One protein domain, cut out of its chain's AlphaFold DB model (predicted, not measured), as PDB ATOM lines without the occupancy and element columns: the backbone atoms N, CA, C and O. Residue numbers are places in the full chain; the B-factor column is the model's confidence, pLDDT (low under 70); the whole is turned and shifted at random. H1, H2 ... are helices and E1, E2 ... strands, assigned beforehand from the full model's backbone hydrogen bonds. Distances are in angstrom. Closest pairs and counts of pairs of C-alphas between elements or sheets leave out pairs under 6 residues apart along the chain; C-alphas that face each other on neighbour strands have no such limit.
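This is residues 463 to 625 of the 631 residues of an uncharacterized protein of Armatimonadetes bacterium CG_4_8_14_3_um_filter_66_20 (UniProt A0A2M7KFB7). A small three-stranded sheet has one long helix, H4, lying along one face, with H3 and H5 meeting H4 toward its two ends and long loops round this core. The sheet runs E2, E4, E3 and is mixed; E4 runs on into H3, and the chain then folds back through a tight turn into H4. The printed part has 163 residues, with five named helices and four named strands in the order H1, E1, H2, E2, E3, E4, H3, H4, H5; the class is mixed, helices and strands, and under half of the residues are in named elements. The whole is compact, with a radius of gyration of the C-alphas of 15.9 A, and spans 45 by 37 by 35 A.

Begin with E4, residues 556 to 564, the inner strand, which bends by 61 degrees at residue 559. E2, residues 513 to 520, is its parallel neighbour at 40 degrees; look for N 518 and O 561, 2.9 A apart. E3, residues 544 to 550, is antiparallel to E4 at 158 degrees and forms a hairpin with it; N 545 and O 562 are 2.8 A apart. H4, residues 580 to 597, makes two layers with this sheet, a helix on one face: its height over the sheet is 8.5 A, it lies over E2 and E4, and it runs along the strands, at 9 degrees to E4 on the local plane. H4 is the hub, touching three helices. Its residues 580 to 584 alone touch H3, residues 565 to 575, at a steep tilt of 54 degrees, opposite ways; the closest C-alphas, of Trp 569 and Ala 580, are 4.9 A apart. Its residues 593 to 597 alone touch H5, residues 616 to 624, at a steep tilt of 48 degrees, the same way; the closest C-alphas, of Ala 597 and Ile 622, are 4.3 A apart. H1, residues 463 to 468, only just touches H4, with 3 pairs of C-alphas within 8 A, the closest being Leu 463 and Val 589 at 5.5 A. H1 and H5 are near each other. H2, residues 494 to 497, only grazes the sheet, as does H3 with residues 565 to 568. E1, residues 479 to 481, pairs with no named strand and is apart from E2, E3 and E4. In H1, H3, H4 and H5 every O i to N i+4 pair is within hydrogen-bond range; H2 is too short for such a pair.

Find C-alpha 463 at (109.282, 91.739, 81.901), where H1 begins. E2 starts at C-alpha 513, (120.967, 98.104, 87.710), and runs 22.5 A; E3 runs 19.0 A and E4 22.0 A. H3 runs 15.5 A, H4 25.5 A, and H5 12.4 A to C-alpha 624 at (121.296, 104.702, 76.306).

The C-alphas farthest apart, of Asn 511 and Glu 533, are 45.7 A apart. The printed part has no cut. The links E1 to H2, H2 to E2, E2 to E3 and H4 to H5 are long. The mean pLDDT of the printed part is 73.1; look for values under 70 in 64 residues, among them 493 to 507, 526 to 540 and 548 to 559.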
ATOM      1  N   LEU A 463     108.228  90.737  81.785       88.38
ATOM      2  CA  LEU A 463     109.282  91.739  81.901       88.38
ATOM      3  C   LEU A 463     110.621  91.254  81.327       88.38
ATOM      4  O   LEU A 463     111.301  91.989  80.616       88.38
ATOM      5  N   ALA A 464     110.979  89.989  81.571       89.94
ATOM      6  CA  ALA A 464     112.219  89.407  81.059       89.94
ATOM      7  C   ALA A 464     112.258  89.358  79.522       89.94
ATOM      8  O   ALA A 464     113.309  89.589  78.925       89.94
ATOM      9  N   ALA A 465     111.125  89.065  78.877       88.50
ATOM     10  CA  ALA A 465     111.041  89.010  77.422       88.50
ATOM     11  C   ALA A 465     111.088  90.414  76.802       88.50
ATOM     12  O   ALA A 465     111.788  90.601  75.810       88.50
ATOM     13  N   ALA A 466     110.394  91.385  77.404       89.81
ATOM     14  CA  ALA A 466     110.402  92.773  76.951       89.81
ATOM     15  C   ALA A 466     111.800  93.409  77.082       89.81
ATOM     16  O   ALA A 466     112.302  94.014  76.139       89.81
ATOM     17  N   MET A 467     112.475  93.211  78.219       91.94
ATOM     18  CA  MET A 467     113.814  93.764  78.471       91.94
ATOM     19  C   MET A 467     114.915  93.123  77.617       91.94
ATOM     20  O   MET A 467     115.891  93.789  77.260       91.94
ATOM     21  N   ALA A 468     114.751  91.858  77.219       92.25
ATOM     22  CA  ALA A 468     115.702  91.191  76.333       92.25
ATOM     23  C   ALA A 468     115.805  91.869  74.954       92.25
ATOM     24  O   ALA A 468     116.873  91.816  74.343       92.25
ATOM     25  N   GLU A 469     114.751  92.555  74.489       89.88
ATOM     26  CA  GLU A 469     114.788  93.351  73.250       89.88
ATOM     27  C   GLU A 469     115.831  94.478  73.330       89.88
ATOM     28  O   GLU A 469     116.439  94.847  72.322       89.88
ATOM     29  N   ALA A 470     116.124  94.957  74.541       90.50
ATOM     30  CA  ALA A 470     117.131  95.967  74.828       90.50
ATOM     31  C   ALA A 470     118.494  95.397  75.271       90.50
ATOM     32  O   ALA A 470     119.314  96.143  75.793       90.50
ATOM     33  N   TYR A 471     118.757  94.096  75.077       92.62
ATOM     34  CA  TYR A 471     119.958  93.407  75.588       92.62
ATOM     35  C   TYR A 471     120.104  93.496  77.122       92.62
ATOM     36  O   TYR A 471     121.207  93.474  77.681       92.62
ATOM     37  N   VAL A 472     118.969  93.569  77.823       94.31
ATOM     38  CA  VAL A 472     118.891  93.566  79.284       94.31
ATOM     39  C   VAL A 472     118.328  92.225  79.747       94.31
ATOM     40  O   VAL A 472     117.233  91.813  79.376       94.31
ATOM     41  N   LEU A 473     119.094  91.517  80.569       93.25
ATOM     42  CA  LEU A 473     118.697  90.264  81.193       93.25
ATOM     43  C   LEU A 473     118.100  90.533  82.575       93.25
ATOM     44  O   LEU A 473     118.760  91.128  83.424       93.25
ATOM     45  N   ILE A 474     116.917  89.983  82.827       90.31
ATOM     46  CA  ILE A 474     116.383  89.800  84.180       90.31
ATOM     47  C   ILE A 474     116.531  88.325  84.532       90.31
ATOM     48  O   ILE A 474     116.024  87.461  83.808       90.31
ATOM     49  N   HIS A 475     117.249  88.015  85.610       74.44
ATOM     50  CA  HIS A 475     117.321  86.645  86.105       74.44
ATOM     51  C   HIS A 475     116.182  86.391  87.106       74.44
ATOM     52  O   HIS A 475     115.915  87.250  87.938       74.44
ATOM     53  N   PRO A 476     115.537  85.213  87.104       65.31
ATOM     54  CA  PRO A 476     114.496  84.896  88.085       65.31
ATOM     55  C   PRO A 476     114.961  84.989  89.546       65.31
ATOM     56  O   PRO A 476     114.192  85.400  90.404       65.31
ATOM     57  N   ASP A 477     116.223  84.642  89.825       62.72
ATOM     58  CA  ASP A 477     116.810  84.766  91.175       62.72
ATOM     59  C   ASP A 477     117.098  86.227  91.581       62.72
ATOM     60  O   ASP A 477     117.439  86.481  92.733       62.72
ATOM     61  N   ASP A 478     116.984  87.169  90.640       60.56
ATOM     62  CA  ASP A 478     117.189  88.603  90.855       60.56
ATOM     63  C   ASP A 478     115.869  89.336  91.172       60.56
ATOM     64  O   ASP A 478     115.864  90.566  91.237       60.56
ATOM     65  N   ILE A 479     114.775  88.582  91.365       64.62
ATOM     66  CA  ILE A 479     113.493  89.078  91.866       64.62
ATOM     67  C   ILE A 479     113.452  88.852  93.377       64.62
ATOM     68  O   ILE A 479     113.253  87.726  93.842       64.62
ATOM     69  N   VAL A 480     113.672  89.916  94.148       64.38
ATOM     70  CA  VAL A 480     113.526  89.877  95.609       64.38
ATOM     71  C   VAL A 480     112.095  90.251  95.949       64.38
ATOM     72  O   VAL A 480     111.592  91.253  95.459       64.38
ATOM     73  N   GLN A 481     111.457  89.410  96.758       63.12
ATOM     74  CA  GLN A 481     110.091  89.584  97.228       63.12
ATOM     75  C   GLN A 481     110.121  89.815  98.740       63.12
ATOM     76  O   GLN A 481     110.449  88.891  99.491       63.12
ATOM     77  N   ASP A 482     109.799  91.029  99.176       60.88
ATOM     78  CA  ASP A 482     109.459  91.357 100.568       60.88
ATOM     79  C   ASP A 482     108.002  91.837 100.580       60.88
ATOM     80  O   ASP A 482     107.533  92.353  99.580       60.88
ATOM     81  N   ASN A 483     107.250  91.573 101.641       62.03
ATOM     82  CA  ASN A 483     105.853  92.010 101.781       62.03
ATOM     83  C   ASN A 483     105.597  92.674 103.139       62.03
ATOM     84  O   ASN A 483     104.469  92.689 103.634       62.03
ATOM     85  N   THR A 484     106.659  93.105 103.827       59.28
ATOM     86  CA  THR A 484     106.575  93.499 105.240       59.28
ATOM     87  C   THR A 484     106.964  94.943 105.523       59.28
ATOM     88  O   THR A 484     106.798  95.390 106.664       59.28
ATOM     89  N   LEU A 485     107.470  95.675 104.527       68.19
ATOM     90  CA  LEU A 485     108.067  96.994 104.732       68.19
ATOM     91  C   LEU A 485     107.077  98.141 104.517       68.19
ATOM     92  O   LEU A 485     107.146  99.132 105.249       68.19
ATOM     93  N   VAL A 486     106.126  97.992 103.588       76.38
ATOM     94  CA  VAL A 486     105.202  99.068 103.206       76.38
ATOM     95  C   VAL A 486     103.842  98.922 103.907       76.38
ATOM     96  O   VAL A 486     103.107  97.963 103.662       76.38
ATOM     97  N   PRO A 487     103.446  99.862 104.790       78.81
ATOM     98  CA  PRO A 487     102.110  99.865 105.380       78.81
ATOM     99  C   PRO A 487     101.024 100.056 104.320       78.81
ATOM    100  O   PRO A 487     101.206 100.800 103.361       78.81
ATOM    101  N   PHE A 488      99.854  99.459 104.542       79.69
ATOM    102  CA  PHE A 488      98.713  99.668 103.659       79.69
ATOM    103  C   PHE A 488      98.282 101.140 103.609       79.69
ATOM    104  O   PHE A 488      97.984 101.751 104.642       79.69
ATOM    105  N   SER A 489      98.177 101.667 102.390       80.69
ATOM    106  CA  SER A 489      97.479 102.909 102.077       80.69
ATOM    107  C   SER A 489      96.464 102.613 100.986       80.69
ATOM    108  O   SER A 489      96.837 102.098  99.939       80.69
ATOM    109  N   ARG A 490      95.187 102.938 101.225       78.06
ATOM    110  CA  ARG A 490      94.134 102.686 100.235       78.06
ATOM    111  C   ARG A 490      94.408 103.500  98.976       78.06
ATOM    112  O   ARG A 490      94.776 102.932  97.968       78.06
ATOM    113  N   ASN A 491      94.310 104.827  99.072       79.31
ATOM    114  CA  ASN A 491      94.596 105.735  97.965       79.31
ATOM    115  C   ASN A 491      96.041 106.221  98.045       79.31
ATOM    116  O   ASN A 491      96.396 106.947  98.979       79.31
ATOM    117  N   VAL A 492      96.855 105.862  97.061       74.94
ATOM    118  CA  VAL A 492      98.225 106.356  96.953       74.94
ATOM    119  C   VAL A 492      98.226 107.779  96.404       74.94
ATOM    120  O   VAL A 492      97.660 108.054  95.349       74.94
ATOM    121  N   SER A 493      98.877 108.701  97.115       66.69
ATOM    122  CA  SER A 493      99.236 110.023  96.595       66.69
ATOM    123  C   SER A 493     100.744 110.251  96.725       66.69
ATOM    124  O   SER A 493     101.370 109.668  97.608       66.69
ATOM    125  N   GLU A 494     101.330 111.099  95.868       55.19
ATOM    126  CA  GLU A 494     102.780 111.403  95.857       55.19
ATOM    127  C   GLU A 494     103.420 111.547  97.261       55.19
ATOM    128  O   GLU A 494     104.398 110.857  97.531       55.19
ATOM    129  N   PRO A 495     102.885 112.355  98.204       51.75
ATOM    130  CA  PRO A 495     103.524 112.547  99.513       51.75
ATOM    131  C   PRO A 495     103.402 111.367 100.497       51.75
ATOM    132  O   PRO A 495     104.025 111.425 101.564       51.75
ATOM    133  N   ASP A 496     102.592 110.346 100.193       52.31
ATOM    134  CA  ASP A 496     102.329 109.217 101.097       52.31
ATOM    135  C   ASP A 496     103.352 108.075 100.943       52.31
ATOM    136  O   ASP A 496     103.550 107.326 101.898       52.31
ATOM    137  N   LEU A 497     104.038 107.976  99.793       54.88
ATOM    138  CA  LEU A 497     105.065 106.952  99.528       54.88
ATOM    139  C   LEU A 497     106.507 107.489  99.569       54.88
ATOM    140  O   LEU A 497     107.411 106.734  99.911       54.88
ATOM    141  N   GLU A 498     106.711 108.803  99.391       51.47
ATOM    142  CA  GLU A 498     108.013 109.499  99.532       51.47
ATOM    143  C   GLU A 498     108.655 109.409 100.945       51.47
ATOM    144  O   GLU A 498     109.712 109.991 101.193       51.47
ATOM    145  N   GLN A 499     108.007 108.764 101.925       48.59
ATOM    146  CA  GLN A 499     108.457 108.707 103.329       48.59
ATOM    147  C   GLN A 499     108.871 107.316 103.818       48.59
ATOM    148  O   GLN A 499     109.262 107.173 104.981       48.59
ATOM    149  N   THR A 500     108.776 106.299 102.970       52.78
ATOM    150  CA  THR A 500     109.128 104.920 103.312       52.78
ATOM    151  C   THR A 500     110.376 104.519 102.541       52.78
ATOM    152  O   THR A 500     110.298 104.343 101.337       52.78
ATOM    153  N   ASP A 501     111.508 104.362 103.236       57.94
ATOM    154  CA  ASP A 501     112.724 103.722 102.705       57.94
ATOM    155  C   ASP A 501     112.443 102.207 102.550       57.94
ATOM    156  O   ASP A 501     112.859 101.398 103.389       57.94
ATOM    157  N   TRP A 502     111.601 101.830 101.581       62.62
ATOM    158  CA  TRP A 502     111.290 100.429 101.263       62.62
ATOM    159  C   TRP A 502     112.254  99.850 100.225       62.62
ATOM    160  O   TRP A 502     112.359  98.635 100.114       62.62
ATOM    161  N   ASP A 503     113.020 100.698  99.536       62.31
ATOM    162  CA  ASP A 503     114.168 100.277  98.749       62.31
ATOM    163  C   ASP A 503     115.294  99.811  99.688       62.31
ATOM    164  O   ASP A 503     115.829 100.561 100.505       62.31
ATOM    165  N   THR A 504     115.672  98.533  99.622       52.62
ATOM    166  CA  THR A 504     116.535  97.902 100.644       52.62
ATOM    167  C   THR A 504     118.045  98.254 100.584       52.62
ATOM    168  O   THR A 504     118.896  97.416 100.867       52.62
ATOM    169  N   GLU A 505     118.393  99.531 100.370       52.19
ATOM    170  CA  GLU A 505     119.730 100.174 100.322       52.19
ATOM    171  C   GLU A 505     120.397 100.317  98.931       52.19
ATOM    172  O   GLU A 505     120.507  99.363  98.170       52.19
ATOM    173  N   GLU A 506     120.928 101.531  98.664       54.53
ATOM    174  CA  GLU A 506     122.064 101.995  97.813       54.53
ATOM    175  C   GLU A 506     122.703 101.035  96.771       54.53
ATOM    176  O   GLU A 506     123.924 101.015  96.560       54.53
ATOM    177  N   HIS A 507     121.921 100.210  96.084       67.06
ATOM    178  CA  HIS A 507     122.454  99.235  95.136       67.06
ATOM    179  C   HIS A 507     122.326  99.693  93.691       67.06
ATOM    180  O   HIS A 507     123.217  99.381  92.896       67.06
ATOM    181  N   ASN A 508     121.311 100.494  93.355       79.06
ATOM    182  CA  ASN A 508     121.152 100.997  91.998       79.06
ATOM    183  C   ASN A 508     122.309 101.934  91.597       79.06
ATOM    184  O   ASN A 508     122.415 103.087  92.024       79.06
ATOM    185  N   ALA A 509     123.185 101.452  90.724       80.38
ATOM    186  CA  ALA A 509     124.386 102.133  90.273       80.38
ATOM    187  C   ALA A 509     124.648 101.867  88.787       80.38
ATOM    188  O   ALA A 509     124.174 100.898  88.200       80.38
ATOM    189  N   THR A 510     125.513 102.676  88.167       81.75
ATOM    190  CA  THR A 510     125.921 102.483  86.761       81.75
ATOM    191  C   THR A 510     126.469 101.086  86.480       81.75
ATOM    192  O   THR A 510     126.374 100.619  85.351       81.75
ATOM    193  N   ASN A 511     127.024 100.393  87.478       85.81
ATOM    194  CA  ASN A 511     127.516  99.020  87.365       85.81
ATOM    195  C   ASN A 511     126.631  97.974  88.057       85.81
ATOM    196  O   ASN A 511     127.072  96.837  88.177       85.81
ATOM    197  N   TYR A 512     125.423  98.316  88.501       87.50
ATOM    198  CA  TYR A 512     124.469  97.378  89.095       87.50
ATOM    199  C   TYR A 512     123.053  97.958  88.983       87.50
ATOM    200  O   TYR A 512     122.694  98.848  89.743       87.50
ATOM    201  N   TRP A 513     122.290  97.534  87.974       89.19
ATOM    202  CA  TRP A 513     120.967  98.104  87.710       89.19
ATOM    203  C   TRP A 513     119.913  97.445  88.589       89.19
ATOM    204  O   TRP A 513     119.841  96.216  88.629       89.19
ATOM    205  N   VAL A 514     119.089  98.266  89.235       86.00
ATOM    206  CA  VAL A 514     117.940  97.829  90.033       86.00
ATOM    207  C   VAL A 514     116.723  98.649  89.611       86.00
ATOM    208  O   VAL A 514     116.854  99.860  89.447       86.00
ATOM    209  N   ALA A 515     115.578  97.999  89.418       86.00
ATOM    210  CA  ALA A 515     114.271  98.638  89.296       86.00
ATOM    211  C   ALA A 515     113.396  98.219  90.482       86.00
ATOM    212  O   ALA A 515     113.448  97.063  90.903       86.00
ATOM    213  N   TYR A 516     112.604  99.156  90.995       83.44
ATOM    214  CA  TYR A 516     111.783  98.969  92.186       83.44
ATOM    215  C   TYR A 516     110.310  98.971  91.794       83.44
ATOM    216  O   TYR A 516     109.850  99.889  91.114       83.44
ATOM    217  N   LEU A 517     109.588  97.935  92.206       86.38
ATOM    218  CA  LEU A 517     108.197  97.698  91.853       86.38
ATOM    219  C   LEU A 517     107.381  97.487  93.126       86.38
ATOM    220  O   LEU A 517     107.634  96.542  93.867       86.38
ATOM    221  N   LEU A 518     106.384  98.335  93.357       86.06
ATOM    222  CA  LEU A 518     105.494  98.236  94.508       86.06
ATOM    223  C   LEU A 518     104.063  97.931  94.063       86.06
ATOM    224  O   LEU A 518     103.415  98.732  93.381       86.06
ATOM    225  N   GLY A 519     103.543  96.793  94.525       87.56
ATOM    226  CA  GLY A 519     102.120  96.479  94.492       87.56
ATOM    227  C   GLY A 519     101.352  97.420  95.405       87.56
ATOM    228  O   GLY A 519     101.373  97.272  96.627       87.56
ATOM    229  N   SER A 520     100.688  98.394  94.797       86.44
ATOM    230  CA  SER A 520      99.859  99.387  95.468       86.44
ATOM    231  C   SER A 520      98.388  99.031  95.298       86.44
ATOM    232  O   SER A 520      97.994  98.461  94.282       86.44
ATOM    233  N   PHE A 521      97.564  99.361  96.291       84.25
ATOM    234  CA  PHE A 521      96.147  99.015  96.238       84.25
ATOM    235  C   PHE A 521      95.420  99.786  95.129       84.25
ATOM    236  O   PHE A 521      95.081  99.189  94.112       84.25
ATOM    237  N   GLN A 522      95.279 101.109  95.256       82.56
ATOM    238  CA  GLN A 522      94.731 101.955  94.192       82.56
ATOM    239  C   GLN A 522      95.417 103.325  94.131       82.56
ATOM    240  O   GLN A 522      96.083 103.756  95.081       82.56
ATOM    241  N   GLY A 523      95.255 104.001  92.993       77.50
ATOM    242  CA  GLY A 523      95.801 105.334  92.754       77.50
ATOM    243  C   GLY A 523      95.089 106.436  93.545       77.50
ATOM    244  O   GLY A 523      94.477 106.226  94.603       77.50
ATOM    245  N   THR A 524      95.173 107.666  93.038       76.50
ATOM    246  CA  THR A 524      94.475 108.786  93.674       76.50
ATOM    247  C   THR A 524      92.959 108.639  93.517       76.50
ATOM    248  O   THR A 524      92.480 108.090  92.533       76.50
ATOM    249  N   ARG A 525      92.193 109.230  94.442       72.31
ATOM    250  CA  ARG A 525      90.707 109.229  94.488       72.31
ATOM    251  C   ARG A 525      89.981 109.851  93.278       72.31
ATOM    252  O   ARG A 525      88.849 110.295  93.411       72.31
ATOM    253  N   LYS A 526      90.692 110.154  92.198       69.06
ATOM    254  CA  LYS A 526      90.142 110.752  90.973       69.06
ATOM    255  C   LYS A 526      90.458 109.923  89.734       69.06
ATOM    256  O   LYS A 526      90.029 110.284  88.640       69.06
ATOM    257  N   GLU A 527      91.320 108.926  89.898       69.81
ATOM    258  CA  GLU A 527      91.986 108.176  88.836       69.81
ATOM    259  C   GLU A 527      92.021 106.675  89.183       69.81
ATOM    260  O   GLU A 527      92.650 105.905  88.463       69.81
ATOM    261  N   ASP A 528      91.340 106.254  90.257       61.16
ATOM    262  CA  ASP A 528      91.355 104.898  90.812       61.16
ATOM    263  C   ASP A 528      90.201 104.008  90.338       61.16
ATOM    264  O   ASP A 528      90.210 102.822  90.648       61.16
ATOM    265  N   CYS A 529      89.284 104.548  89.527       66.19
ATOM    266  CA  CYS A 529      88.111 103.843  88.999       66.19
ATOM    267  C   CYS A 529      87.085 103.429  90.077       66.19
ATOM    268  O   CYS A 529      86.275 102.542  89.817       66.19
ATOM    269  N   ASP A 530      87.048 104.135  91.217       62.16
ATOM    270  CA  ASP A 530      86.074 103.947  92.303       62.16
ATOM    271  C   ASP A 530      85.292 105.260  92.593       62.16
ATOM    272  O   ASP A 530      85.851 106.210  93.147       62.16
ATOM    273  N   PRO A 531      83.994 105.369  92.228       62.78
ATOM    274  CA  PRO A 531      83.134 104.306  91.707       62.78
ATOM    275  C   PRO A 531      83.515 103.871  90.287       62.78
ATOM    276  O   PRO A 531      83.969 104.696  89.495       62.78
ATOM    277  N   ASN A 532      83.165 102.624  89.938       59.69
ATOM    278  CA  ASN A 532      83.346 101.892  88.660       59.69
ATOM    279  C   ASN A 532      82.958 102.618  87.333       59.69
ATOM    280  O   ASN A 532      82.912 102.026  86.253       59.69
ATOM    281  N   GLU A 533      82.619 103.905  87.391       57.97
ATOM    282  CA  GLU A 533      82.226 104.798  86.303       57.97
ATOM    283  C   GLU A 533      83.027 106.125  86.272       57.97
ATOM    284  O   GLU A 533      82.673 107.005  85.479       57.97
ATOM    285  N   GLU A 534      84.068 106.317  87.102       57.81
ATOM    286  CA  GLU A 534      84.924 107.519  87.089       57.81
ATOM    287  C   GLU A 534      85.744 107.621  85.791       57.81
ATOM    288  O   GLU A 534      86.924 107.309  85.699       57.81
ATOM    289  N   GLY A 535      85.088 108.087  84.732       48.00
ATOM    290  CA  GLY A 535      85.717 108.582  83.523       48.00
ATOM    291  C   GLY A 535      85.377 110.051  83.353       48.00
ATOM    292  O   GLY A 535      84.425 110.375  82.638       48.00
ATOM    293  N   ASP A 536      86.147 110.963  83.957       43.09
ATOM    294  CA  ASP A 536      86.235 112.302  83.372       43.09
ATOM    295  C   ASP A 536      86.939 112.124  82.014       43.09
ATOM    296  O   ASP A 536      88.088 111.673  81.989       43.09
ATOM    297  N   PRO A 537      86.303 112.437  80.868       41.66
ATOM    298  CA  PRO A 537      86.891 112.251  79.537       41.66
ATOM    299  C   PRO A 537      88.188 113.048  79.278       41.66
ATOM    300  O   PRO A 537      88.655 113.081  78.137       41.66
ATOM    301  N   GLY A 538      88.761 113.701  80.294       42.66
ATOM    302  CA  GLY A 538      90.053 114.378  80.247       42.66
ATOM    303  C   GLY A 538      91.064 114.028  81.350       42.66
ATOM    304  O   GLY A 538      92.151 114.593  81.270       42.66
ATOM    305  N   ALA A 539      90.757 113.166  82.334       50.66
ATOM    306  CA  ALA A 539      91.695 112.823  83.425       50.66
ATOM    307  C   ALA A 539      92.362 111.442  83.264       50.66
ATOM    308  O   ALA A 539      93.543 111.319  83.550       50.66
ATOM    309  N   GLY A 540      91.666 110.457  82.678       64.56
ATOM    310  CA  GLY A 540      92.206 109.100  82.492       64.56
ATOM    311  C   GLY A 540      92.186 108.268  83.782       64.56
ATOM    312  O   GLY A 540      92.213 108.814  84.874       64.56
ATOM    313  N   VAL A 541      92.078 106.945  83.642       73.75
ATOM    314  CA  VAL A 541      92.268 105.992  84.750       73.75
ATOM    315  C   VAL A 541      93.760 105.687  84.827       73.75
ATOM    316  O   VAL A 541      94.357 105.371  83.795       73.75
ATOM    317  N   GLU A 542      94.357 105.787  86.012       79.06
ATOM    318  CA  GLU A 542      95.779 105.516  86.227       79.06
ATOM    319  C   GLU A 542      95.931 104.057  86.685       79.06
ATOM    320  O   GLU A 542      95.433 103.675  87.736       79.06
ATOM    321  N   LEU A 543      96.568 103.207  85.873       85.12
ATOM    322  CA  LEU A 543      96.746 101.773  86.184       85.12
ATOM    323  C   LEU A 543      98.035 101.492  86.951       85.12
ATOM    324  O   LEU A 543      98.174 100.485  87.643       85.12
ATOM    325  N   GLY A 544      98.986 102.393  86.809       85.62
ATOM    326  CA  GLY A 544     100.272 102.376  87.453       85.62
ATOM    327  C   GLY A 544     100.909 103.733  87.250       85.62
ATOM    328  O   GLY A 544     100.386 104.587  86.533       85.62
ATOM    329  N   ARG A 545     102.013 103.942  87.950       83.12
ATOM    330  CA  ARG A 545     102.738 105.191  87.881       83.12
ATOM    331  C   ARG A 545     104.192 104.971  88.203       83.12
ATOM    332  O   ARG A 545     104.508 104.353  89.214       83.12
ATOM    333  N   THR A 546     105.070 105.608  87.445       79.38
ATOM    334  CA  THR A 546     106.470 105.719  87.828       79.38
ATOM    335  C   THR A 546     106.730 107.081  88.465       79.38
ATOM    336  O   THR A 546     106.506 108.135  87.859       79.38
ATOM    337  N   GLY A 547     107.144 107.073  89.734       70.31
ATOM    338  CA  GLY A 547     107.405 108.272  90.524       70.31
ATOM    339  C   GLY A 547     108.440 109.152  89.837       70.31
ATOM    340  O   GLY A 547     109.437 108.640  89.346       70.31
ATOM    341  N   SER A 548     108.203 110.467  89.782       62.66
ATOM    342  CA  SER A 548     109.076 111.415  89.085       62.66
ATOM    343  C   SER A 548     109.389 112.635  89.959       62.66
ATOM    344  O   SER A 548     108.515 113.447  90.250       62.66
ATOM    345  N   GLN A 549     110.644 112.798  90.381       55.22
ATOM    346  CA  GLN A 549     111.091 113.992  91.098       55.22
ATOM    347  C   GLN A 549     111.766 114.977  90.143       55.22
ATOM    348  O   GLN A 549     112.802 114.700  89.532       55.22
ATOM    349  N   GLN A 550     111.195 116.177  90.023       48.12
ATOM    350  CA  GLN A 550     111.828 117.282  89.311       48.12
ATOM    351  C   GLN A 550     112.848 117.968  90.229       48.12
ATOM    352  O   GLN A 550     112.494 118.766  91.098       48.12
ATOM    353  N   GLY A 551     114.138 117.693  90.019       45.50
ATOM    354  CA  GLY A 551     115.201 118.468  90.652       45.50
ATOM    355  C   GLY A 551     115.096 119.947  90.259       45.50
ATOM    356  O   GLY A 551     114.849 120.266  89.098       45.50
ATOM    357  N   ALA A 552     115.313 120.865  91.209       42.09
ATOM    358  CA  ALA A 552     115.117 122.310  91.011       42.09
ATOM    359  C   ALA A 552     115.878 122.919  89.806       42.09
ATOM    360  O   ALA A 552     115.469 123.969  89.322       42.09
ATOM    361  N   ASP A 553     116.938 122.257  89.322       46.69
ATOM    362  CA  ASP A 553     117.716 122.612  88.124       46.69
ATOM    363  C   ASP A 553     118.265 121.354  87.376       46.69
ATOM    364  O   ASP A 553     119.292 121.436  86.701       46.69
ATOM    365  N   GLY A 554     117.636 120.171  87.519       45.31
ATOM    366  CA  GLY A 554     118.132 118.878  86.988       45.31
ATOM    367  C   GLY A 554     117.095 118.077  86.174       45.31
ATOM    368  O   GLY A 554     115.921 118.448  86.177       45.31
ATOM    369  N   PRO A 555     117.503 117.009  85.449       44.22
ATOM    370  CA  PRO A 555     116.566 116.118  84.760       44.22
ATOM    371  C   PRO A 555     115.616 115.446  85.761       44.22
ATOM    372  O   PRO A 555     115.951 115.289  86.936       44.22
ATOM    373  N   VAL A 556     114.421 115.092  85.290       47.59
ATOM    374  CA  VAL A 556     113.408 114.382  86.079       47.59
ATOM    375  C   VAL A 556     113.976 113.017  86.487       47.59
ATOM    376  O   VAL A 556     114.414 112.265  85.623       47.59
ATOM    377  N   VAL A 557     114.006 112.714  87.785       49.78
ATOM    378  CA  VAL A 557     114.453 111.415  88.311       49.78
ATOM    379  C   VAL A 557     113.221 110.528  88.451       49.78
ATOM    380  O   VAL A 557     112.330 110.870  89.221       49.78
ATOM    381  N   VAL A 558     113.148 109.453  87.663       54.88
ATOM    382  CA  VAL A 558     111.960 108.594  87.508       54.88
ATOM    383  C   VAL A 558     112.242 107.187  88.058       54.88
ATOM    384  O   VAL A 558     112.790 106.379  87.321       54.88
ATOM    385  N   GLY A 559     112.030 106.903  89.347       64.12
ATOM    386  CA  GLY A 559     112.701 105.756  89.999       64.12
ATOM    387  C   GLY A 559     111.842 104.545  90.368       64.12
ATOM    388  O   GLY A 559     112.274 103.407  90.189       64.12
ATOM    389  N   GLU A 560     110.648 104.790  90.897       77.94
ATOM    390  CA  GLU A 560     109.825 103.771  91.560       77.94
ATOM    391  C   GLU A 560     108.554 103.519  90.768       77.94
ATOM    392  O   GLU A 560     107.837 104.468  90.455       77.94
ATOM    393  N   SER A 561     108.267 102.260  90.462       85.38
ATOM    394  CA  SER A 561     107.073 101.866  89.724       85.38
ATOM    395  C   SER A 561     105.994 101.373  90.688       85.38
ATOM    396  O   SER A 561     106.157 100.359  91.363       85.38
ATOM    397  N   PHE A 562     104.871 102.078  90.731       86.50
ATOM    398  CA  PHE A 562     103.669 101.719  91.475       86.50
ATOM    399  C   PHE A 562     102.676 101.056  90.533       86.50
ATOM    400  O   PHE A 562     102.381 101.592  89.469       86.50
ATOM    401  N   ILE A 563     102.143  99.903  90.923       89.44
ATOM    402  CA  ILE A 563     101.123  99.185  90.152       89.44
ATOM    403  C   ILE A 563      99.833  99.223  90.956       89.44
ATOM    404  O   ILE A 563      99.826  98.738  92.086       89.44
ATOM    405  N   TYR A 564      98.772  99.820  90.408       89.06
ATOM    406  CA  TYR A 564      97.492 100.018  91.094       89.06
ATOM    407  C   TYR A 564      96.555  98.857  90.804       89.06
ATOM    408  O   TYR A 564      95.797  98.822  89.836       89.06
ATOM    409  N   LEU A 565      96.677  97.862  91.664       86.75
ATOM    410  CA  LEU A 565      96.141  96.530  91.485       86.75
ATOM    411  C   LEU A 565      94.607  96.525  91.497       86.75
ATOM    412  O   LEU A 565      94.009  95.960  90.588       86.75
ATOM    413  N   GLU A 566      93.964  97.216  92.433       83.00
ATOM    414  CA  GLU A 566      92.500  97.331  92.473       83.00
ATOM    415  C   GLU A 566      91.964  98.076  91.242       83.00
ATOM    416  O   GLU A 566      91.127  97.555  90.509       83.00
ATOM    417  N   THR A 567      92.563  99.222  90.902       83.81
ATOM    418  CA  THR A 567      92.176 100.021  89.729       83.81
ATOM    419  C   THR A 567      92.256  99.229  88.416       83.81
ATOM    420  O   THR A 567      91.415  99.374  87.522       83.81
ATOM    421  N   ILE A 568      93.255  98.350  88.282       83.25
ATOM    422  CA  ILE A 568      93.380  97.426  87.146       83.25
ATOM    423  C   ILE A 568      92.205  96.441  87.085       83.25
ATOM    424  O   ILE A 568      91.713  96.141  85.986       83.25
ATOM    425  N   TRP A 569      91.769  95.916  88.231       80.19
ATOM    426  CA  TRP A 569      90.653  94.976  88.314       80.19
ATOM    427  C   TRP A 569      89.318  95.637  87.999       80.19
ATOM    428  O   TRP A 569      88.594  95.116  87.142       80.19
ATOM    429  N   ASP A 570      89.046  96.799  88.586       77.19
ATOM    430  CA  ASP A 570      87.836  97.585  88.324       77.19
ATOM    431  C   ASP A 570      87.706  97.925  86.842       77.19
ATOM    432  O   ASP A 570      86.707  97.606  86.180       77.19
ATOM    433  N   LEU A 571      88.783  98.450  86.246       77.94
ATOM    434  CA  LEU A 571      88.774  98.770  84.825       77.94
ATOM    435  C   LEU A 571      88.557  97.519  83.961       77.94
ATOM    436  O   LEU A 571      87.867  97.581  82.939       77.94
ATOM    437  N   ALA A 572      89.145  96.374  84.319       77.19
ATOM    438  CA  ALA A 572      88.943  95.128  83.581       77.19
ATOM    439  C   ALA A 572      87.499  94.612  83.677       77.19
ATOM    440  O   ALA A 572      86.984  94.067  82.692       77.19
ATOM    441  N   HIS A 573      86.841  94.801  84.823       73.00
ATOM    442  CA  HIS A 573      85.429  94.475  85.013       73.00
ATOM    443  C   HIS A 573      84.527  95.343  84.123       73.00
ATOM    444  O   HIS A 573      83.586  94.832  83.506       73.00
ATOM    445  N   TYR A 574      84.847  96.634  83.999       67.44
ATOM    446  CA  TYR A 574      84.064  97.607  83.238       67.44
ATOM    447  C   TYR A 574      84.285  97.543  81.712       67.44
ATOM    448  O   TYR A 574      83.327  97.531  80.933       67.44
ATOM    449  N   ASP A 575      85.540  97.496  81.256       68.31
ATOM    450  CA  ASP A 575      85.930  97.637  79.840       68.31
ATOM    451  C   ASP A 575      85.665  96.354  79.022       68.31
ATOM    452  O   ASP A 575      85.428  96.404  77.813       68.31
ATOM    453  N   GLY A 576      85.682  95.173  79.657       62.75
ATOM    454  CA  GLY A 576      85.367  93.869  79.045       62.75
ATOM    455  C   GLY A 576      86.266  93.432  77.870       62.75
ATOM    456  O   GLY A 576      86.114  92.318  77.359       62.75
ATOM    457  N   GLY A 577      87.189  94.288  77.419       65.38
ATOM    458  CA  GLY A 577      88.106  94.063  76.300       65.38
ATOM    459  C   GLY A 577      89.406  93.345  76.676       65.38
ATOM    460  O   GLY A 577      90.015  92.722  75.807       65.38
ATOM    461  N   TYR A 578      89.802  93.389  77.955       71.69
ATOM    462  CA  TYR A 578      91.016  92.773  78.503       71.69
ATOM    463  C   TYR A 578      90.761  92.217  79.906       71.69
ATOM    464  O   TYR A 578      89.987  92.789  80.666       71.69
ATOM    465  N   THR A 579      91.425  91.116  80.260       82.88
ATOM    466  CA  THR A 579      91.405  90.574  81.629       82.88
ATOM    467  C   THR A 579      92.291  91.410  82.553       82.88
ATOM    468  O   THR A 579      93.316  91.903  82.084       82.88
ATOM    469  N   ALA A 580      91.972  91.481  83.851       82.00
ATOM    470  CA  ALA A 580      92.777  92.188  84.857       82.00
ATOM    471  C   ALA A 580      94.258  91.783  84.793       82.00
ATOM    472  O   ALA A 580      95.112  92.622  84.545       82.00
ATOM    473  N   HIS A 581      94.535  90.477  84.799       84.56
ATOM    474  CA  HIS A 581      95.893  89.943  84.649       84.56
ATOM    475  C   HIS A 581      96.618  90.418  83.372       84.56
ATOM    476  O   HIS A 581      97.815  90.639  83.385       84.56
ATOM    477  N   ALA A 582      95.914  90.613  82.251       83.88
ATOM    478  CA  ALA A 582      96.568  91.077  81.023       83.88
ATOM    479  C   ALA A 582      96.886  92.579  81.071       83.88
ATOM    480  O   ALA A 582      97.883  92.999  80.495       83.88
ATOM    481  N   LYS A 583      96.039  93.372  81.741       84.69
ATOM    482  CA  LYS A 583      96.305  94.790  82.007       84.69
ATOM    483  C   LYS A 583      97.460  94.934  83.004       84.69
ATOM    484  O   LYS A 583      98.348  95.727  82.754       84.69
ATOM    485  N   GLU A 584      97.499  94.111  84.050       87.75
ATOM    486  CA  GLU A 584      98.591  94.086  85.031       87.75
ATOM    487  C   GLU A 584      99.952  93.822  84.385       87.75
ATOM    488  O   GLU A 584     100.872  94.615  84.561       87.75
ATOM    489  N   LEU A 585     100.072  92.758  83.582       87.75
ATOM    490  CA  LEU A 585     101.320  92.435  82.884       87.75
ATOM    491  C   LEU A 585     101.801  93.585  81.992       87.75
ATOM    492  O   LEU A 585     102.996  93.875  81.945       87.75
ATOM    493  N   ASP A 586     100.868  94.244  81.304       86.62
ATOM    494  CA  ASP A 586     101.159  95.401  80.466       86.62
ATOM    495  C   ASP A 586     101.638  96.598  81.293       86.62
ATOM    496  O   ASP A 586     102.687  97.162  80.996       86.62
ATOM    497  N   THR A 587     100.920  96.933  82.367       88.50
ATOM    498  CA  THR A 587     101.275  98.021  83.282       88.50
ATOM    499  C   THR A 587     102.640  97.789  83.925       88.50
ATOM    500  O   THR A 587     103.446  98.708  83.981       88.50
ATOM    501  N   VAL A 588     102.968  96.562  84.341       90.06
ATOM    502  CA  VAL A 588     104.294  96.252  84.897       90.06
ATOM    503  C   VAL A 588     105.403  96.536  83.885       90.06
ATOM    504  O   VAL A 588     106.399  97.173  84.226       90.06
ATOM    505  N   VAL A 589     105.254  96.091  82.634       89.88
ATOM    506  CA  VAL A 589     106.249  96.375  81.587       89.88
ATOM    507  C   VAL A 589     106.304  97.872  81.279       89.88
ATOM    508  O   VAL A 589     107.392  98.415  81.104       89.88
ATOM    509  N   HIS A 590     105.157  98.548  81.256       88.25
ATOM    510  CA  HIS A 590     105.049  99.983  81.008       88.25
ATOM    511  C   HIS A 590     105.825 100.803  82.047       88.25
ATOM    512  O   HIS A 590     106.741 101.550  81.696       88.25
ATOM    513  N   GLU A 591     105.523 100.606  83.330       87.62
ATOM    514  CA  GLU A 591     106.124 101.386  84.412       87.62
ATOM    515  C   GLU A 591     107.611 101.072  84.596       87.62
ATOM    516  O   GLU A 591     108.442 101.975  84.718       87.62
ATOM    517  N   VAL A 592     108.004  99.795  84.536       88.50
ATOM    518  CA  VAL A 592     109.430  99.448  84.635       88.50
ATOM    519  C   VAL A 592     110.205  99.994  83.430       88.50
ATOM    520  O   VAL A 592     111.368 100.383  83.565       88.50
ATOM    521  N   GLY A 593     109.569 100.082  82.259       88.38
ATOM    522  CA  GLY A 593     110.109 100.783  81.100       88.38
ATOM    523  C   GLY A 593     110.507 102.221  81.437       88.38
ATOM    524  O   GLY A 593     111.662 102.592  81.213       88.38
ATOM    525  N   HIS A 594     109.594 102.990  82.038       84.31
ATOM    526  CA  HIS A 594     109.845 104.370  82.471       84.31
ATOM    527  C   HIS A 594     111.014 104.469  83.450       84.31
ATOM    528  O   HIS A 594     111.909 105.302  83.258       84.31
ATOM    529  N   ALA A 595     111.048 103.585  84.451       83.75
ATOM    530  CA  ALA A 595     112.093 103.574  85.470       83.75
ATOM    531  C   ALA A 595     113.488 103.297  84.885       83.75
ATOM    532  O   ALA A 595     114.478 103.946  85.241       83.75
ATOM    533  N   VAL A 596     113.584 102.343  83.955       87.56
ATOM    534  CA  VAL A 596     114.861 101.955  83.340       87.56
ATOM    535  C   VAL A 596     115.316 102.989  82.309       87.56
ATOM    536  O   VAL A 596     116.469 103.424  82.349       87.56
ATOM    537  N   ALA A 597     114.418 103.429  81.427       85.00
ATOM    538  CA  ALA A 597     114.707 104.410  80.381       85.00
ATOM    539  C   ALA A 597     114.946 105.831  80.920       85.00
ATOM    540  O   ALA A 597     115.432 106.686  80.181       85.00
ATOM    541  N   GLN A 598     114.576 106.108  82.178       80.81
ATOM    542  CA  GLN A 598     114.530 107.461  82.751       80.81
ATOM    543  C   GLN A 598     113.784 108.456  81.847       80.81
ATOM    544  O   GLN A 598     114.199 109.604  81.659       80.81
ATOM    545  N   SER A 599     112.691 108.006  81.238       77.56
ATOM    546  CA  SER A 599     111.966 108.759  80.222       77.56
ATOM    547  C   SER A 599     110.478 108.664  80.477       77.56
ATOM    548  O   SER A 599     109.990 107.585  80.769       77.56
ATOM    549  N   MET A 600     109.758 109.773  80.308       71.06
ATOM    550  CA  MET A 600     108.287 109.824  80.343       71.06
ATOM    551  C   MET A 600     107.672 109.738  78.937       71.06
ATOM    552  O   MET A 600     106.499 110.047  78.753       71.06
ATOM    553  N   VAL A 601     108.463 109.394  77.911       71.81
ATOM    554  CA  VAL A 601     107.894 108.992  76.616       71.81
ATOM    555  C   VAL A 601     107.037 107.757  76.872       71.81
ATOM    556  O   VAL A 601     107.493 106.851  77.548       71.81
ATOM    557  N   GLU A 602     105.807 107.728  76.380       69.75
ATOM    558  CA  GLU A 602     104.900 106.591  76.570       69.75
ATOM    559  C   GLU A 602     105.470 105.329  75.897       69.75
ATOM    560  O   GLU A 602     105.596 105.326  74.664       69.75
ATOM    561  N   PRO A 603     105.808 104.257  76.639       63.34
ATOM    562  CA  PRO A 603     106.151 102.981  76.039       63.34
ATOM    563  C   PRO A 603     104.852 102.308  75.573       63.34
ATOM    564  O   PRO A 603     103.986 101.988  76.388       63.34
ATOM    565  N   PRO A 604     104.646 102.067  74.269       61.06
ATOM    566  CA  PRO A 604     103.465 101.345  73.827       61.06
ATOM    567  C   PRO A 604     103.683  99.854  74.076       61.06
ATOM    568  O   PRO A 604     104.281  99.168  73.251       61.06
ATOM    569  N   THR A 605     103.193  99.361  75.206       62.28
ATOM    570  CA  THR A 605     103.468  98.000  75.666       62.28
ATOM    571  C   THR A 605     102.429  96.978  75.198       62.28
ATOM    572  O   THR A 605     102.826  95.887  74.796       62.28
ATOM    573  N   ALA A 606     101.140  97.321  75.060       61.03
ATOM    574  CA  ALA A 606     100.099  96.338  74.722       61.03
ATOM    575  C   ALA A 606      99.606  96.345  73.266       61.03
ATOM    576  O   ALA A 606      99.237  97.366  72.681       61.03
ATOM    577  N   TRP A 607      99.425  95.130  72.732       55.22
ATOM    578  CA  TRP A 607      98.504  94.840  71.628       55.22
ATOM    579  C   TRP A 607      97.548  93.716  72.056       55.22
ATOM    580  O   TRP A 607      98.010  92.724  72.623       55.22
ATOM    581  N   PRO A 608      96.241  93.780  71.729       56.81
ATOM    582  CA  PRO A 608      95.293  92.757  72.161       56.81
ATOM    583  C   PRO A 608      95.715  91.350  71.720       56.81
ATOM    584  O   PRO A 608      95.819  91.058  70.524       56.81
ATOM    585  N   GLY A 609      95.949  90.472  72.703       60.72
ATOM    586  CA  GLY A 609      96.348  89.078  72.497       60.72
ATOM    587  C   GLY A 609      97.826  88.862  72.147       60.72
ATOM    588  O   GLY A 609      98.154  87.818  71.574       60.72
ATOM    589  N   ARG A 610      98.709  89.825  72.441       70.12
ATOM    590  CA  ARG A 610     100.166  89.692  72.298       70.12
ATOM    591  C   ARG A 610     100.870  90.038  73.618       70.12
ATOM    592  O   ARG A 610     100.324  90.855  74.348       70.12
ATOM    593  N   PRO A 611     102.049  89.450  73.889       73.62
ATOM    594  CA  PRO A 611     102.879  89.841  75.028       73.62
ATOM    595  C   PRO A 611     103.295  91.307  74.936       73.62
ATOM    596  O   PRO A 611     103.473  91.809  73.816       73.62
ATOM    597  N   ALA A 612     103.508  91.933  76.089       80.69
ATOM    598  CA  ALA A 612     103.984  93.295  76.197       80.69
ATOM    599  C   ALA A 612     105.401  93.456  75.620       80.69
ATOM    600  O   ALA A 612     106.269  92.597  75.814       80.69
ATOM    601  N   ARG A 613     105.628  94.527  74.851       82.38
ATOM    602  CA  ARG A 613     106.906  94.824  74.169       82.38
ATOM    603  C   ARG A 613     107.133  96.321  74.043       82.38
ATOM    604  O   ARG A 613     106.175  97.067  73.938       82.38
ATOM    605  N   TYR A 614     108.384  96.748  73.959       85.69
ATOM    606  CA  TYR A 614     108.729  98.154  73.762       85.69
ATOM    607  C   TYR A 614     108.723  98.544  72.272       85.69
ATOM    608  O   TYR A 614     108.898  97.703  71.387       85.69
ATOM    609  N   THR A 615     108.535  99.830  71.962       80.94
ATOM    610  CA  THR A 615     108.888 100.358  70.632       80.94
ATOM    611  C   THR A 615     110.393 100.394  70.438       80.94
ATOM    612  O   THR A 615     111.142 100.482  71.401       80.94
ATOM    613  N   GLU A 616     110.827 100.439  69.179       78.12
ATOM    614  CA  GLU A 616     112.231 100.656  68.808       78.12
ATOM    615  C   GLU A 616     112.819 101.913  69.473       78.12
ATOM    616  O   GLU A 616     113.827 101.815  70.163       78.12
ATOM    617  N   GLU A 617     112.108 103.047  69.408       78.56
ATOM    618  CA  GLU A 617     112.497 104.290  70.103       78.56
ATOM    619  C   GLU A 617     112.717 104.077  71.609       78.56
ATOM    620  O   GLU A 617     113.624 104.648  72.207       78.56
ATOM    621  N   TYR A 618     111.895 103.238  72.234       81.62
ATOM    622  CA  TYR A 618     111.961 103.010  73.670       81.62
ATOM    623  C   TYR A 618     113.042 102.000  74.064       81.62
ATOM    624  O   TYR A 618     113.701 102.156  75.089       81.62
ATOM    625  N   VAL A 619     113.271 100.994  73.217       85.50
ATOM    626  CA  VAL A 619     114.422 100.093  73.315       85.50
ATOM    627  C   VAL A 619     115.723 100.894  73.274       85.50
ATOM    628  O   VAL A 619     116.619 100.620  74.070       85.50
ATOM    629  N   ASP A 620     115.815 101.905  72.410       81.31
ATOM    630  CA  ASP A 620     116.986 102.779  72.340       81.31
ATOM    631  C   ASP A 620     117.165 103.607  73.619       81.31
ATOM    632  O   ASP A 620     118.259 103.627  74.180       81.31
ATOM    633  N   LEU A 621     116.088 104.179  74.168       83.31
ATOM    634  CA  LEU A 621     116.145 104.893  75.451       83.31
ATOM    635  C   LEU A 621     116.626 104.002  76.608       83.31
ATOM    636  O   LEU A 621     117.443 104.429  77.424       83.31
ATOM    637  N   ILE A 622     116.151 102.752  76.675       87.06
ATOM    638  CA  ILE A 622     116.628 101.770  77.660       87.06
ATOM    639  C   ILE A 622     118.118 101.491  77.459       87.06
ATOM    640  O   ILE A 622     118.845 101.316  78.436       87.06
ATOM    641  N   ARG A 623     118.591 101.432  76.212       85.75
ATOM    642  CA  ARG A 623     119.995 101.127  75.935       85.75
ATOM    643  C   ARG A 623     120.936 102.276  76.265       85.75
ATOM    644  O   ARG A 623     122.041 102.032  76.739       85.75
ATOM    645  N   ASP A 624     120.479 103.506  76.096       80.50
ATOM    646  CA  ASP A 624     121.296 104.702  76.306       80.50
ATOM    647  C   ASP A 624     121.327 105.154  77.779       80.50
ATOM    648  O   ASP A 624     122.074 106.064  78.161       80.50
ATOM    649  N   THR A 625     120.544 104.500  78.644       80.50
ATOM    650  CA  THR A 625     120.495 104.820  80.071       80.50
ATOM    651  C   THR A 625     121.786 104.389  80.792       80.50
ATOM    652  O   THR A 625     122.249 103.253  80.661       80.50
TER     653      THR A 625